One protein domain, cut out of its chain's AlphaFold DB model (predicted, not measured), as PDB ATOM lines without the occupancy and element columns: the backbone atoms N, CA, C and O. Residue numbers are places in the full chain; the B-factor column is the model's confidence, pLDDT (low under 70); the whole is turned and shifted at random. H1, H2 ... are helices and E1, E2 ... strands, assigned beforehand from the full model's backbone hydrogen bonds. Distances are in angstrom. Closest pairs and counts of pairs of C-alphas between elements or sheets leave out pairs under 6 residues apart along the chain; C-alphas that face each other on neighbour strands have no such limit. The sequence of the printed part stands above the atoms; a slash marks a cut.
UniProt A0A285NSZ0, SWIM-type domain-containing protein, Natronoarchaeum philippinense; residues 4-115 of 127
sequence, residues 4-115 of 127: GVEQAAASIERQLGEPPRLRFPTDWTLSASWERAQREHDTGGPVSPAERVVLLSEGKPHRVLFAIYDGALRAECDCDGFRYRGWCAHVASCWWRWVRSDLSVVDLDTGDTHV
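This is residues 4 to 115 of the 127 residues of the protein "SWIM-type domain-containing protein" of Natronoarchaeum philippinense (UniProt A0A285NSZ0). Look for a small twisted sheet of three strands, E1, E2 and E3, with H4 packed slantwise over one of its faces and H2 packed on H4 farther from the sheet. H1 sits at the end of the long axis opposite H2, grazing the sheet, while residues 15 to 31 run the length of the domain between them and residues 100 to 115 fold back from H4 towards the H1 end. The 112 printed residues have four named helices and three named strands, in the order H1 H2 E1 E2 E3 H3 H4; the sheet, E1 - E2 - E3, is antiparallel. The class is mixed, with 54 residues, under half, in named elements. The whole is compact, with a radius of gyration of the C-alphas of 13.2 A and spans of 35 by 26 by 24 A.

Start with E2, residues 62 to 69, the inner strand. E1, residues 51 to 54, is its antiparallel neighbour at 142 degrees, with N 52 and O 64 within hydrogen-bond range at 2.9 A. On E2's other side E3, residues 72 to 77, is antiparallel at 169 degrees, with N 65 and O 76 at 2.8 A. Both pairs are hairpins, and the three strands form a meander, each the antiparallel neighbour of the one before. H4, residues 89 to 99, is on the sheet at a height of 9.7 A, over E2, slantwise at 41 degrees on the local plane; this makes two layers, a helix on one face of a sheet. H2, residues 32 to 39, touches H4 at a steep tilt of 52 degrees, the same way; their closest C-alphas, of Ser 33 and Ala 89, are 4.1 A apart. H2 is not on the sheet. H3, residues 80 to 85, is close to H4 but not clearly touching, the closest C-alphas, of Gly 81 and Ala 89, being 8.0 A apart; with residues 82 to 83 it only grazes the sheet. H1, residues 4 to 14, only grazes the sheet with residues 8 to 12, and is apart from H4. In H1, H2, H3 and H4 every O i to N i+4 pair is within hydrogen-bond range.

Find C-alpha 62 at (-322.866, -269.026, -145.449); from there E2 runs 20.8 A. E3 is 16.4 A long and E1 9.5 A. H1 begins at C-alpha 4, (-327.806, -286.407, -155.729), and runs 15.2 A. H2 measures 10.4 A, H3 8.3 A, and H4 15.1 A, ending at C-alpha 99, (-333.905, -263.913, -161.968).

The two farthest C-alphas are those of Glu 6 and Leu 30, 37.0 A apart. The links H1 to H2 and H2 to E1 are long. Near the end, residues 105 to 106 pair antiparallel with residues 113 to 114. The printed part has no cut, its mean pLDDT is 93.4, and no printed residue is under 70.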
ATOM      1  N   GLY A   4    -328.014-287.644-156.483       89.31
ATOM      2  CA  GLY A   4    -327.806-286.407-155.729       89.31
ATOM      3  C   GLY A   4    -329.107-285.668-155.404       89.31
ATOM      4  O   GLY A   4    -329.223-285.104-154.320       89.31
ATOM      5  N   VAL A   5    -330.086-285.682-156.315       90.94
ATOM      6  CA  VAL A   5    -331.405-285.060-156.096       90.94
ATOM      7  C   VAL A   5    -332.199-285.860-155.073       90.94
ATOM      8  O   VAL A   5    -332.726-285.286-154.126       90.94
ATOM      9  N   GLU A   6    -332.197-287.188-155.198       91.06
ATOM     10  CA  GLU A   6    -332.855-288.090-154.243       91.06
ATOM     11  C   GLU A   6    -332.280-287.929-152.829       91.06
ATOM     12  O   GLU A   6    -333.019-287.841-151.850       91.06
ATOM     13  N   GLN A   7    -330.952-287.822-152.709       91.69
ATOM     14  CA  GLN A   7    -330.294-287.568-151.425       91.69
ATOM     15  C   GLN A   7    -330.649-286.198-150.842       91.69
ATOM     16  O   GLN A   7    -330.786-286.084-149.623       91.69
ATOM     17  N   ALA A   8    -330.794-285.173-151.687       90.50
ATOM     18  CA  ALA A   8    -331.169-283.832-151.263       90.50
ATOM     19  C   ALA A   8    -332.622-283.777-150.763       90.50
ATOM     20  O   ALA A   8    -332.854-283.274-149.664       90.50
ATOM     21  N   ALA A   9    -333.568-284.371-151.497       90.81
ATOM     22  CA  ALA A   9    -334.962-284.506-151.069       90.81
ATOM     23  C   ALA A   9    -335.066-285.265-149.733       90.81
ATOM     24  O   ALA A   9    -335.614-284.752-148.761       90.81
ATOM     25  N   ALA A  10    -334.402-286.421-149.622       90.31
ATOM     26  CA  ALA A  10    -334.371-287.193-148.380       90.31
ATOM     27  C   ALA A  10    -333.690-286.442-147.218       90.31
ATOM     28  O   ALA A  10    -333.958-286.715-146.049       90.31
ATOM     29  N   SER A  11    -332.761-285.523-147.504       89.94
ATOM     30  CA  SER A  11    -332.160-284.673-146.473       89.94
ATOM     31  C   SER A  11    -333.162-283.659-145.926       89.94
ATOM     32  O   SER A  11    -333.198-283.467-144.714       89.94
ATOM     33  N   ILE A  12    -333.977-283.057-146.799       89.56
ATOM     34  CA  ILE A  12    -335.060-282.146-146.412       89.56
ATOM     35  C   ILE A  12    -336.100-282.882-145.558       89.56
ATOM     36  O   ILE A  12    -336.463-282.395-144.492       89.56
ATOM     37  N   GLU A  13    -336.505-284.088-145.957       88.44
ATOM     38  CA  GLU A  13    -337.483-284.906-145.216       88.44
ATOM     39  C   GLU A  13    -336.999-285.333-143.823       88.44
ATOM     40  O   GLU A  13    -337.795-285.495-142.898       88.44
ATOM     41  N   ARG A  14    -335.686-285.531-143.653       85.88
ATOM     42  CA  ARG A  14    -335.085-285.895-142.359       85.88
ATOM     43  C   ARG A  14    -334.872-284.703-141.428       85.88
ATOM     44  O   ARG A  14    -334.546-284.918-140.259       85.88
ATOM     45  N   GLN A  15    -334.990-283.472-141.922       83.94
ATOM     46  CA  GLN A  15    -334.791-282.278-141.109       83.94
ATOM     47  C   GLN A  15    -335.931-282.142-140.089       83.94
ATOM     48  O   GLN A  15    -337.103-282.361-140.388       83.94
ATOM     49  N   LEU A  16    -335.586-281.797-138.844       73.06
ATOM     50  CA  LEU A  16    -336.588-281.487-137.828       73.06
ATOM     51  C   LEU A  16    -337.233-280.137-138.170       73.06
ATOM     52  O   LEU A  16    -336.671-279.084-137.873       73.06
ATOM     53  N   GLY A  17    -338.412-280.205-138.788       74.69
ATOM     54  CA  GLY A  17    -339.101-279.065-139.388       74.69
ATOM     55  C   GLY A  17    -338.742-278.920-140.866       74.69
ATOM     56  O   GLY A  17    -337.576-279.019-141.241       74.69
ATOM     57  N   GLU A  18    -339.751-278.687-141.707       78.88
ATOM     58  CA  GLU A  18    -339.516-278.404-143.122       78.88
ATOM     59  C   GLU A  18    -338.762-277.076-143.282       78.88
ATOM     60  O   GLU A  18    -339.130-276.089-142.627       78.88
ATOM     61  N   PRO A  19    -337.773-277.000-144.192       85.69
ATOM     62  CA  PRO A  19    -337.200-275.732-144.607       85.69
ATOM     63  C   PRO A  19    -338.320-274.762-144.995       85.69
ATOM     64  O   PRO A  19    -339.268-275.144-145.700       85.69
ATOM     65  N   PRO A  20    -338.260-273.502-144.542       89.50
ATOM     66  CA  PRO A  20    -339.360-272.586-144.751       89.50
ATOM     67  C   PRO A  20    -339.514-272.270-146.239       89.50
ATOM     68  O   PRO A  20    -338.543-272.074-146.980       89.50
ATOM     69  N   ARG A  21    -340.769-272.172-146.682       92.44
ATOM     70  CA  ARG A  21    -341.090-271.534-147.961       92.44
ATOM     71  C   ARG A  21    -340.564-270.101-147.930       92.44
ATOM     72  O   ARG A  21    -340.870-269.358-146.993       92.44
ATOM     73  N   LEU A  22    -339.826-269.697-148.963       92.19
ATOM     74  CA  LEU A  22    -339.327-268.334-149.076       92.19
ATOM     75  C   LEU A  22    -340.504-267.354-149.127       92.19
ATOM     76  O   LEU A  22    -341.331-267.393-150.041       92.19
ATOM     77  N   ARG A  23    -340.549-266.452-148.145       91.38
ATOM     78  CA  ARG A  23    -341.473-265.320-148.106       91.38
ATOM     79  C   ARG A  23    -340.678-264.038-148.270       91.38
ATOM     80  O   ARG A  23    -339.703-263.810-147.562       91.38
ATOM     81  N   PHE A  24    -341.120-263.201-149.198       90.50
ATOM     82  CA  PHE A  24    -340.535-261.888-149.409       90.50
ATOM     83  C   PHE A  24    -341.150-260.911-148.406       90.50
ATOM     84  O   PHE A  24    -342.377-260.775-148.394       90.50
ATOM     85  N   PRO A  25    -340.341-260.240-147.566       89.69
ATOM     86  CA  PRO A  25    -340.849-259.192-146.692       89.69
ATOM     87  C   PRO A  25    -341.521-258.065-147.481       89.69
ATOM     88  O   PRO A  25    -341.201-257.828-148.649       89.69
ATOM     89  N   THR A  26    -342.408-257.314-146.831       88.75
ATOM     90  CA  THR A  26    -342.904-256.045-147.379       88.75
ATOM     91  C   THR A  26    -341.725-255.132-147.713       88.75
ATOM     92  O   THR A  26    -340.760-255.061-146.952       88.75
ATOM     93  N   ASP A  27    -341.784-254.481-148.876       89.38
ATOM     94  CA  ASP A  27    -340.746-253.572-149.376       89.38
ATOM     95  C   ASP A  27    -339.335-254.183-149.414       89.38
ATOM     96  O   ASP A  27    -338.328-253.483-149.300       89.38
ATOM     97  N   TRP A  28    -339.225-255.503-149.606       91.25
ATOM     98  CA  TRP A  28    -337.934-256.192-149.691       91.25
ATOM     99  C   TRP A  28    -337.010-255.602-150.765       91.25
ATOM    100  O   TRP A  28    -335.791-255.616-150.586       91.25
ATOM    101  N   THR A  29    -337.565-255.037-151.840       92.88
ATOM    102  CA  THR A  29    -336.821-254.347-152.904       92.88
ATOM    103  C   THR A  29    -336.155-253.051-152.432       92.88
ATOM    104  O   THR A  29    -335.241-252.563-153.088       92.88
ATOM    105  N   LEU A  30    -336.570-252.503-151.290       93.00
ATOM    106  CA  LEU A  30    -335.950-251.351-150.629       93.00
ATOM    107  C   LEU A  30    -335.033-251.779-149.469       93.00
ATOM    108  O   LEU A  30    -334.442-250.937-148.795       93.00
ATOM    109  N   SER A  31    -334.914-253.082-149.200       93.81
ATOM    110  CA  SER A  31    -334.100-253.585-148.097       93.81
ATOM    111  C   SER A  31    -332.603-253.514-148.407       93.81
ATOM    112  O   SER A  31    -332.160-253.819-149.515       93.81
ATOM    113  N   ALA A  32    -331.791-253.256-147.378       94.12
ATOM    114  CA  ALA A  32    -330.333-253.333-147.488       94.12
ATOM    115  C   ALA A  32    -329.848-254.727-147.934       94.12
ATOM    116  O   ALA A  32    -328.825-254.851-148.594       94.12
ATOM    117  N   SER A  33    -330.582-255.799-147.604       94.81
ATOM    118  CA  SER A  33    -330.263-257.148-148.099       94.81
ATOM    119  C   SER A  33    -330.387-257.252-149.618       94.81
ATOM    120  O   SER A  33    -329.552-257.899-150.246       94.81
ATOM    121  N   TRP A  34    -331.386-256.594-150.207       95.81
ATOM    122  CA  TRP A  34    -331.563-256.569-151.654       95.81
ATOM    123  C   TRP A  34    -330.560-255.665-152.364       95.81
ATOM    124  O   TRP A  34    -330.032-256.030-153.413       95.81
ATOM    125  N   GLU A  35    -330.249-254.509-151.787       95.88
ATOM    126  CA  GLU A  35    -329.185-253.642-152.298       95.88
ATOM    127  C   GLU A  35    -327.841-254.389-152.336       95.88
ATOM    128  O   GLU A  35    -327.168-254.435-153.367       95.88
ATOM    129  N   ARG A  36    -327.483-255.052-151.230       95.44
ATOM    130  CA  ARG A  36    -326.249-255.839-151.115       95.44
ATOM    131  C   ARG A  36    -326.181-256.974-152.132       95.44
ATOM    132  O   ARG A  36    -325.142-257.151-152.756       95.44
ATOM    133  N   ALA A  37    -327.282-257.693-152.353       94.50
ATOM    134  CA  ALA A  37    -327.353-258.769-153.344       94.50
ATOM    135  C   ALA A  37    -327.033-258.314-154.779       94.50
ATOM    136  O   ALA A  37    -326.511-259.105-155.562       94.50
ATOM    137  N   GLN A  38    -327.341-257.058-155.118       94.88
ATOM    138  CA  GLN A  38    -327.066-256.477-156.434       94.88
ATOM    139  C   GLN A  38    -325.645-255.915-156.548       94.88
ATOM    140  O   GLN A  38    -325.072-255.914-157.636       94.88
ATOM    141  N   ARG A  39    -325.093-255.408-155.438       95.62
ATOM    142  CA  ARG A  39    -323.788-254.734-155.397       95.62
ATOM    143  C   ARG A  39    -322.620-255.696-155.200       95.62
ATOM    144  O   ARG A  39    -321.559-255.490-155.781       95.62
ATOM    145  N   GLU A  40    -322.782-256.692-154.336       94.50
ATOM    146  CA  GLU A  40    -321.699-257.596-153.954       94.50
ATOM    147  C   GLU A  40    -321.578-258.775-154.914       94.50
ATOM    148  O   GLU A  40    -322.568-259.362-155.351       94.50
ATOM    149  N   HIS A  41    -320.337-259.164-155.194       92.44
ATOM    150  CA  HIS A  41    -320.065-260.361-155.969       92.44
ATOM    151  C   HIS A  41    -320.153-261.598-155.069       92.44
ATOM    152  O   HIS A  41    -319.494-261.654-154.028       92.44
ATOM    153  N   ASP A  42    -320.926-262.597-155.502       94.81
ATOM    154  CA  ASP A  42    -321.018-263.909-154.862       94.81
ATOM    155  C   ASP A  42    -320.022-264.896-155.487       94.81
ATOM    156  O   ASP A  42    -320.187-265.324-156.631       94.81
ATOM    157  N   THR A  43    -318.990-265.270-154.728       94.62
ATOM    158  CA  THR A  43    -317.968-266.262-155.121       94.62
ATOM    159  C   THR A  43    -318.246-267.668-154.584       94.62
ATOM    160  O   THR A  43    -317.394-268.552-154.682       94.62
ATOM    161  N   GLY A  44    -319.427-267.891-154.007       94.62
ATOM    162  CA  GLY A  44    -319.847-269.195-153.520       94.62
ATOM    163  C   GLY A  44    -320.111-270.211-154.638       94.62
ATOM    164  O   GLY A  44    -320.078-269.896-155.829       94.62
ATOM    165  N   GLY A  45    -320.412-271.449-154.251       95.19
ATOM    166  CA  GLY A  45    -320.595-272.562-155.183       95.19
ATOM    167  C   GLY A  45    -321.571-273.623-154.674       95.19
ATOM    168  O   GLY A  45    -321.950-273.595-153.500       95.19
ATOM    169  N   PRO A  46    -322.003-274.546-155.549       96.06
ATOM    170  CA  PRO A  46    -322.943-275.600-155.189       96.06
ATOM    171  C   PRO A  46    -322.327-276.566-154.170       96.06
ATOM    172  O   PRO A  46    -321.149-276.908-154.251       96.06
ATOM    173  N   VAL A  47    -323.145-277.017-153.222       95.62
ATOM    174  CA  VAL A  47    -322.808-278.066-152.245       95.62
ATOM    175  C   VAL A  47    -323.596-279.333-152.555       95.62
ATOM    176  O   VAL A  47    -323.057-280.435-152.519       95.62
ATOM    177  N   SER A  48    -324.873-279.168-152.881       94.75
ATOM    178  CA  SER A  48    -325.796-280.217-153.303       94.75
ATOM    179  C   SER A  48    -326.811-279.612-154.286       94.75
ATOM    180  O   SER A  48    -326.805-278.396-154.489       94.75
ATOM    181  N   PRO A  49    -327.708-280.403-154.897       95.31
ATOM    182  CA  PRO A  49    -328.804-279.847-155.695       95.31
ATOM    183  C   PRO A  49    -329.711-278.877-154.926       95.31
ATOM    184  O   PRO A  49    -330.327-278.016-155.544       95.31
ATOM    185  N   ALA A  50    -329.781-279.003-153.595       95.69
ATOM    186  CA  ALA A  50    -330.607-278.150-152.748       95.69
ATOM    187  C   ALA A  50    -329.841-277.000-152.088       95.69
ATOM    188  O   ALA A  50    -330.456-276.039-151.637       95.69
ATOM    189  N   GLU A  51    -328.516-277.097-151.975       96.50
ATOM    190  CA  GLU A  51    -327.727-276.195-151.142       96.50
ATOM    191  C   GLU A  51    -326.495-275.671-151.856       96.50
ATOM    192  O   GLU A  51    -325.832-276.352-152.642       96.50
ATOM    193  N   ARG A  52    -326.112-274.461-151.479       97.19
ATOM    194  CA  ARG A  52    -324.897-273.821-151.950       97.19
ATOM    195  C   ARG A  52    -324.246-273.007-150.851       97.19
ATOM    196  O   ARG A  52    -324.903-272.542-149.926       97.19
ATOM    197  N   VAL A  53    -322.949-272.792-150.981       98.06
ATOM    198  CA  VAL A  53    -322.284-271.712-150.261       98.06
ATOM    199  C   VAL A  53    -322.576-270.414-151.005       98.06
ATOM    200  O   VAL A  53    -322.527-270.370-152.238       98.06
ATOM    201  N   VAL A  54    -322.878-269.361-150.254       97.69
ATOM    202  CA  VAL A  54    -322.899-267.979-150.733       97.69
ATOM    203  C   VAL A  54    -321.802-267.228-149.995       97.69
ATOM    204  O   VAL A  54    -321.746-267.256-148.764       97.69
ATOM    205  N   LEU A  55    -320.921-266.576-150.749       96.81
ATOM    206  CA  LEU A  55    -319.823-265.779-150.211       96.81
ATOM    207  C   LEU A  55    -319.860-264.404-150.868       96.81
ATOM    208  O   LEU A  55    -319.359-264.223-151.975       96.81
ATOM    209  N   LEU A  56    -320.485-263.453-150.177       95.50
ATOM    210  CA  LEU A  56    -320.541-262.062-150.615       95.50
ATOM    211  C   LEU A  56    -319.248-261.329-150.248       95.50
ATOM    212  O   LEU A  56    -318.574-261.685-149.278       95.50
ATOM    213  N   SER A  57    -318.911-260.302-151.026       89.81
ATOM    214  CA  SER A  57    -317.618-259.608-150.957       89.81
ATOM    215  C   SER A  57    -317.297-259.006-149.581       89.81
ATOM    216  O   SER A  57    -316.126-258.922-149.224       89.81
ATOM    217  N   GLU A  58    -318.305-258.624-148.792       80.44
ATOM    218  CA  GLU A  58    -318.133-258.018-147.461       80.44
ATOM    219  C   GLU A  58    -318.550-258.965-146.313       80.44
ATOM    220  O   GLU A  58    -318.942-258.518-145.233       80.44
ATOM    221  N   GLY A  59    -318.515-260.287-146.527       86.38
ATOM    222  CA  GLY A  59    -319.091-261.260-145.595       86.38
ATOM    223  C   GLY A  59    -318.256-262.508-145.320       86.38
ATOM    224  O   GLY A  59    -317.151-262.704-145.820       86.38
ATOM    225  N   LYS A  60    -318.826-263.375-144.481       92.25
ATOM    226  CA  LYS A  60    -318.368-264.755-144.286       92.25
ATOM    227  C   LYS A  60    -319.139-265.677-145.238       92.25
ATOM    228  O   LYS A  60    -320.244-265.320-145.644       92.25
ATOM    229  N   PRO A  61    -318.590-266.846-145.597       96.31
ATOM    230  CA  PRO A  61    -319.343-267.832-146.356       96.31
ATOM    231  C   PRO A  61    -320.481-268.386-145.497       96.31
ATOM    232  O   PRO A  61    -320.269-268.727-144.334       96.31
ATOM    233  N   HIS A  62    -321.666-268.492-146.088       97.31
ATOM    234  CA  HIS A  62    -322.866-269.026-145.449       97.31
ATOM    235  C   HIS A  62    -323.457-270.149-146.293       97.31
ATOM    236  O   HIS A  62    -323.481-270.052-147.525       97.31
ATOM    237  N   ARG A  63    -323.929-271.221-145.647       96.69
ATOM    238  CA  ARG A  63    -324.639-272.299-146.345       96.69
ATOM    239  C   ARG A  63    -326.093-271.881-146.525       96.69
ATOM    240  O   ARG A  63    -326.755-271.464-145.576       96.69
ATOM    241  N   VAL A  64    -326.561-271.961-147.764       97.69
ATOM    242  CA  VAL A  64    -327.904-271.560-148.167       97.69
ATOM    243  C   VAL A  64    -328.587-272.735-148.846       97.69
ATOM    244  O   VAL A  64    -328.130-273.183-149.897       97.69
ATOM    245  N   LEU A  65    -329.685-273.203-148.260       97.25
ATOM    246  CA  LEU A  65    -330.658-274.039-148.954       97.25
ATOM    247  C   LEU A  65    -331.451-273.132-149.894       97.25
ATOM    248  O   LEU A  65    -331.925-272.077-149.474       97.25
ATOM    249  N   PHE A  66    -331.551-273.504-151.167       97.31
ATOM    250  CA  PHE A  66    -332.281-272.762-152.189       97.31
ATOM    251  C   PHE A  66    -332.714-273.716-153.311       97.31
ATOM    252  O   PHE A  66    -331.985-273.916-154.283       97.31
ATOM    253  N   ALA A  67    -333.886-274.331-153.150       96.81
ATOM    254  CA  ALA A  67    -334.399-275.370-154.044       96.81
ATOM    255  C   ALA A  67    -335.922-275.281-154.179       96.81
ATOM    256  O   ALA A  67    -336.592-274.740-153.296       96.81
ATOM    257  N   ILE A  68    -336.478-275.832-155.255       96.19
ATOM    258  CA  ILE A  68    -337.919-276.081-155.341       96.19
ATOM    259  C   ILE A  68    -338.195-277.440-154.687       96.19
ATOM    260  O   ILE A  68    -337.523-278.421-154.993       96.19
ATOM    261  N   TYR A  69    -339.153-277.475-153.765       94.25
ATOM    262  CA  TYR A  69    -339.632-278.697-153.124       94.25
ATOM    263  C   TYR A  69    -341.075-278.516-152.656       94.25
ATOM    264  O   TYR A  69    -341.411-277.484-152.056       94.25
ATOM    265  N   ASP A  70    -341.905-279.517-152.930       91.88
ATOM    266  CA  ASP A  70    -343.356-279.498-152.765       91.88
ATOM    267  C   ASP A  70    -343.994-278.285-153.470       91.88
ATOM    268  O   ASP A  70    -344.744-277.493-152.894       91.88
ATOM    269  N   GLY A  71    -343.579-278.046-154.723       91.62
ATOM    270  CA  GLY A  71    -344.083-276.940-155.553       91.62
ATOM    271  C   GLY A  71    -343.788-275.526-155.022       91.62
ATOM    272  O   GLY A  71    -344.347-274.542-155.515       91.62
ATOM    273  N   ALA A  72    -342.913-275.389-154.023       93.12
ATOM    274  CA  ALA A  72    -342.549-274.118-153.414       93.12
ATOM    275  C   ALA A  72    -341.033-273.906-153.418       93.12
ATOM    276  O   ALA A  72    -340.254-274.835-153.233       93.12
ATOM    277  N   LEU A  73    -340.601-272.650-153.559       95.31
ATOM    278  CA  LEU A  73    -339.202-272.298-153.334       95.31
ATOM    279  C   LEU A  73    -338.917-272.362-151.833       95.31
ATOM    280  O   LEU A  73    -339.408-271.527-151.066       95.31
ATOM    281  N   ARG A  74    -338.126-273.346-151.420       94.81
ATOM    282  CA  ARG A  74    -337.610-273.485-150.063       94.81
ATOM    283  C   ARG A  74    -336.287-272.743-149.967       94.81
ATOM    284  O   ARG A  74    -335.428-272.872-150.844       94.81
ATOM    285  N   ALA A  75    -336.137-271.946-148.916       95.50
ATOM    286  CA  ALA A  75    -334.906-271.216-148.675       95.50
ATOM    287  C   ALA A  75    -334.566-271.199-147.192       95.50
ATOM    288  O   ALA A  75    -335.419-270.898-146.368       95.50
ATOM    289  N   GLU A  76    -333.309-271.460-146.861       95.81
ATOM    290  CA  GLU A  76    -332.798-271.354-145.498       95.81
ATOM    291  C   GLU A  76    -331.359-270.853-145.541       95.81
ATOM    292  O   GLU A  76    -330.599-271.220-146.430       95.81
ATOM    293  N   CYS A  77    -330.978-269.994-144.600       96.31
ATOM    294  CA  CYS A  77    -329.600-269.551-144.446       96.31
ATOM    295  C   CYS A  77    -329.225-269.566-142.964       96.31
ATOM    296  O   CYS A  77    -329.995-269.118-142.116       96.31
ATOM    297  N   ASP A  78    -328.017-270.036-142.670       94.50
ATOM    298  CA  ASP A  78    -327.455-270.140-141.319       94.50
ATOM    299  C   ASP A  78    -327.054-268.786-140.688       94.50
ATOM    300  O   ASP A  78    -326.547-268.751-139.566       94.50
ATOM    301  N   CYS A  79    -327.275-267.654-141.370       95.38
ATOM    302  CA  CYS A  79    -326.959-266.332-140.836       95.38
ATOM    303  C   CYS A  79    -328.077-265.761-139.944       95.38
ATOM    304  O   CYS A  79    -329.270-265.960-140.186       95.38
ATOM    305  N   ASP A  80    -327.694-264.937-138.961       93.38
ATOM    306  CA  ASP A  80    -328.641-264.287-138.041       93.38
ATOM    307  C   ASP A  80    -329.696-263.442-138.768       93.38
ATOM    308  O   ASP A  80    -330.861-263.409-138.375       93.38
ATOM    309  N   GLY A  81    -329.309-262.783-139.866       91.88
ATOM    310  CA  GLY A  81    -330.239-261.994-140.673       91.88
ATOM    311  C   GLY A  81    -331.423-262.826-141.167       91.88
ATOM    312  O   GLY A  81    -332.560-262.367-141.097       91.88
ATOM    313  N   PHE A  82    -331.169-264.063-141.595       93.94
ATOM    314  CA  PHE A  82    -332.225-264.981-142.003       93.94
ATOM    315  C   PHE A  82    -332.988-265.513-140.790       93.94
ATOM    316  O   PHE A  82    -334.212-265.417-140.765       93.94
ATOM    317  N   ARG A  83    -332.280-265.975-139.751       92.25
ATOM    318  CA  ARG A  83    -332.889-266.510-138.522       92.25
ATOM    319  C   ARG A  83    -333.939-265.575-137.912       92.25
ATOM    320  O   ARG A  83    -334.965-266.052-137.439       92.25
ATOM    321  N   TYR A  84    -333.697-264.263-137.917       89.75
ATOM    322  CA  TYR A  84    -334.605-263.288-137.299       89.75
ATOM    323  C   TYR A  84    -335.623-262.655-138.256       89.75
ATOM    324  O   TYR A  84    -336.583-262.053-137.779       89.75
ATOM    325  N   ARG A  85    -335.421-262.719-139.579       90.19
ATOM    326  CA  ARG A  85    -336.249-261.968-140.550       90.19
ATOM    327  C   ARG A  85    -336.798-262.807-141.703       90.19
ATOM    328  O   ARG A  85    -337.556-262.279-142.507       90.19
ATOM    329  N   GLY A  86    -336.372-264.062-141.841       91.94
ATOM    330  CA  GLY A  86    -336.654-264.905-143.009       91.94
ATOM    331  C   GLY A  86    -336.068-264.369-144.323       91.94
ATOM    332  O   GLY A  86    -336.368-264.891-145.392       91.94
ATOM    333  N   TRP A  87    -335.246-263.314-144.260       94.88
ATOM    334  CA  TRP A  87    -334.692-262.613-145.415       94.88
ATOM    335  C   TRP A  87    -333.321-262.027-145.080       94.88
ATOM    336  O   TRP A  87    -333.160-261.289-144.104       94.88
ATOM    337  N   CYS A  88    -332.323-262.344-145.900       96.38
ATOM    338  CA  CYS A  88    -330.951-261.876-145.737       96.38
ATOM    339  C   CYS A  88    -330.285-261.646-147.097       96.38
ATOM    340  O   CYS A  88    -330.804-262.065-148.130       96.38
ATOM    341  N   ALA A  89    -329.102-261.025-147.095       96.94
ATOM    342  CA  ALA A  89    -328.349-260.748-148.318       96.94
ATOM    343  C   ALA A  89    -327.973-262.023-149.103       96.94
ATOM    344  O   ALA A  89    -327.907-261.980-150.324       96.94
ATOM    345  N   HIS A  90    -327.773-263.166-148.433       97.69
ATOM    346  CA  HIS A  90    -327.404-264.418-149.106       97.69
ATOM    347  C   HIS A  90    -328.569-265.012-149.904       97.69
ATOM    348  O   HIS A  90    -328.421-265.314-151.084       97.69
ATOM    349  N   VAL A  91    -329.752-265.108-149.287       97.31
ATOM    350  CA  VAL A  91    -330.978-265.549-149.972       97.31
ATOM    351  C   VAL A  91    -331.368-264.554-151.065       97.31
ATOM    352  O   VAL A  91    -331.713-264.955-152.174       97.31
ATOM    353  N   ALA A  92    -331.235-263.254-150.786       97.00
ATOM    354  CA  ALA A  92    -331.431-262.200-151.772       97.00
ATOM    355  C   ALA A  92    -330.471-262.340-152.970       97.00
ATOM    356  O   ALA A  92    -330.890-262.147-154.106       97.00
ATOM    357  N   SER A  93    -329.211-262.724-152.739       97.62
ATOM    358  CA  SER A  93    -328.226-262.980-153.798       97.62
ATOM    359  C   SER A  93    -328.599-264.197-154.646       97.62
ATOM    360  O   SER A  93    -328.579-264.103-155.873       97.62
ATOM    361  N   CYS A  94    -329.036-265.302-154.028       97.44
ATOM    362  CA  CYS A  94    -329.572-266.452-154.766       97.44
ATOM    363  C   CYS A  94    -330.742-266.037-155.666       97.44
ATOM    364  O   CYS A  94    -330.747-266.350-156.856       97.44
ATOM    365  N   TRP A  95    -331.695-265.276-155.119       96.94
ATOM    366  CA  TRP A  95    -332.830-264.764-155.881       96.94
ATOM    367  C   TRP A  95    -332.394-263.862-157.041       96.94
ATOM    368  O   TRP A  95    -332.800-264.099-158.176       96.94
ATOM    369  N   TRP A  96    -331.528-262.876-156.781       96.44
ATOM    370  CA  TRP A  96    -331.015-261.941-157.789       96.44
ATOM    371  C   TRP A  96    -330.318-262.653-158.946       96.44
ATOM    372  O   TRP A  96    -330.568-262.350-160.113       96.44
ATOM    373  N   ARG A  97    -329.468-263.631-158.635       96.88
ATOM    374  CA  ARG A  97    -328.773-264.415-159.654       96.88
ATOM    375  C   ARG A  97    -329.744-265.277-160.451       96.88
ATOM    376  O   ARG A  97    -329.608-265.363-161.666       96.88
ATOM    377  N   TRP A  98    -330.742-265.875-159.803       96.69
ATOM    378  CA  TRP A  98    -331.706-266.729-160.493       96.69
ATOM    379  C   TRP A  98    -332.606-265.948-161.454       96.69
ATOM    380  O   TRP A  98    -332.783-266.364-162.596       96.69
ATOM    381  N   VAL A  99    -333.105-264.767-161.061       95.38
ATOM    382  CA  VAL A  99    -333.905-263.913-161.968       95.38
ATOM    383  C   VAL A  99    -333.101-263.386-163.162       95.38
ATOM    384  O   VAL A  99    -333.687-262.948-164.149       95.38
ATOM    385  N   ARG A 100    -331.766-263.430-163.086       95.62
ATOM    386  CA  ARG A 100    -330.842-263.040-164.160       95.62
ATOM    387  C   ARG A 100    -330.284-264.214-164.962       95.62
ATOM    388  O   ARG A 100    -329.478-263.988-165.857       95.62
ATOM    389  N   SER A 101    -330.703-265.440-164.655       95.56
ATOM    390  CA  SER A 101    -330.158-266.666-165.248       95.56
ATOM    391  C   SER A 101    -328.672-266.921-164.944       95.56
ATOM    392  O   SER A 101    -328.019-267.699-165.633       95.56
ATOM    393  N   ASP A 102    -328.150-266.314-163.873       95.25
ATOM    394  CA  ASP A 102    -326.780-266.480-163.355       95.25
ATOM    395  C   ASP A 102    -326.693-267.568-162.253       95.25
ATOM    396  O   ASP A 102    -325.653-267.761-161.603       95.25
ATOM    397  N   LEU A 103    -327.814-268.242-161.985       96.25
ATOM    398  CA  LEU A 103    -327.979-269.383-161.085       96.25
ATOM    399  C   LEU A 103    -329.109-270.266-161.622       96.25
ATOM    400  O   LEU A 103    -330.142-269.744-162.024       96.25
ATOM    401  N   SER A 104    -328.938-271.584-161.580       96.25
ATOM    402  CA  SER A 104    -330.018-272.543-161.792       96.25
ATOM    403  C   SER A 104    -330.479-273.155-160.468       96.25
ATOM    404  O   SER A 104    -329.683-273.345-159.549       96.25
ATOM    405  N   VAL A 105    -331.772-273.457-160.373       96.94
ATOM    406  CA  VAL A 105    -332.410-274.030-159.181       96.94
ATOM    407  C   VAL A 105    -333.034-275.363-159.550       96.94
ATOM    408  O   VAL A 105    -333.730-275.458-160.558       96.94
ATOM    409  N   VAL A 106    -332.771-276.388-158.745       96.75
ATOM    410  CA  VAL A 106    -333.318-277.727-158.967       96.75
ATOM    411  C   VAL A 106    -334.668-277.855-158.267       96.75
ATOM    412  O   VAL A 106    -334.819-277.449-157.112       96.75
ATOM    413  N   ASP A 107    -335.633-278.412-158.985       96.25
ATOM    414  CA  ASP A 107    -336.856-278.979-158.437       96.25
ATOM    415  C   ASP A 107    -336.556-280.396-157.954       96.25
ATOM    416  O   ASP A 107    -336.165-281.273-158.722       96.25
ATOM    417  N   LEU A 108    -336.659-280.594-156.645       95.50
ATOM    418  CA  LEU A 108    -336.322-281.850-155.996       95.50
ATOM    419  C   LEU A 108    -337.422-282.907-156.150       95.50
ATOM    420  O   LEU A 108    -337.122-284.090-155.992       95.50
ATOM    421  N   ASP A 109    -338.647-282.504-156.498       93.19
ATOM    422  CA  ASP A 109    -339.770-283.413-156.737       93.19
ATOM    423  C   ASP A 109    -339.649-284.075-158.117       93.19
ATOM    424  O   ASP A 109    -339.944-285.258-158.287       93.19
ATOM    425  N   THR A 110    -339.194-283.312-159.115       93.94
ATOM    426  CA  THR A 110    -339.119-283.750-160.521       93.94
ATOM    427  C   THR A 110    -337.693-284.061-160.983       93.94
ATOM    428  O   THR A 110    -337.473-284.879-161.882       93.94
ATOM    429  N   GLY A 111    -336.694-283.443-160.352       94.50
ATOM    430  CA  GLY A 111    -335.302-283.417-160.796       94.50
ATOM    431  C   GLY A 111    -335.013-282.393-161.896       94.50
ATOM    432  O   GLY A 111    -333.876-282.348-162.380       94.50
ATOM    433  N   ASP A 112    -335.998-281.586-162.294       95.06
ATOM    434  CA  ASP A 112    -335.827-280.568-163.325       95.06
ATOM    435  C   ASP A 112    -334.961-279.406-162.824       95.06
ATOM    436  O   ASP A 112    -334.926-279.062-161.645       95.06
ATOM    437  N   THR A 113    -334.217-278.787-163.739       96.31
ATOM    438  CA  THR A 113    -333.358-277.639-163.434       96.31
ATOM    439  C   THR A 113    -333.912-276.385-164.094       96.31
ATOM    440  O   THR A 113    -333.940-276.264-165.318       96.31
ATOM    441  N   HIS A 114    -334.308-275.418-163.275       96.00
ATOM    442  CA  HIS A 114    -334.870-274.147-163.704       96.00
ATOM    443  C   HIS A 114    -333.784-273.072-163.764       96.00
ATOM    444  O   HIS A 114    -333.250-272.650-162.739       96.00
ATOM    445  N   VAL A 115    -333.472-272.586-164.967       96.25
ATOM    446  CA  VAL A 115    -332.506-271.488-165.178       96.25
ATOM    447  C   VAL A 115    -333.072-270.108-164.833       96.25
ATOM    448  O   VAL A 115    -332.315-269.160-164.690       96.25
TER     449      VAL A 115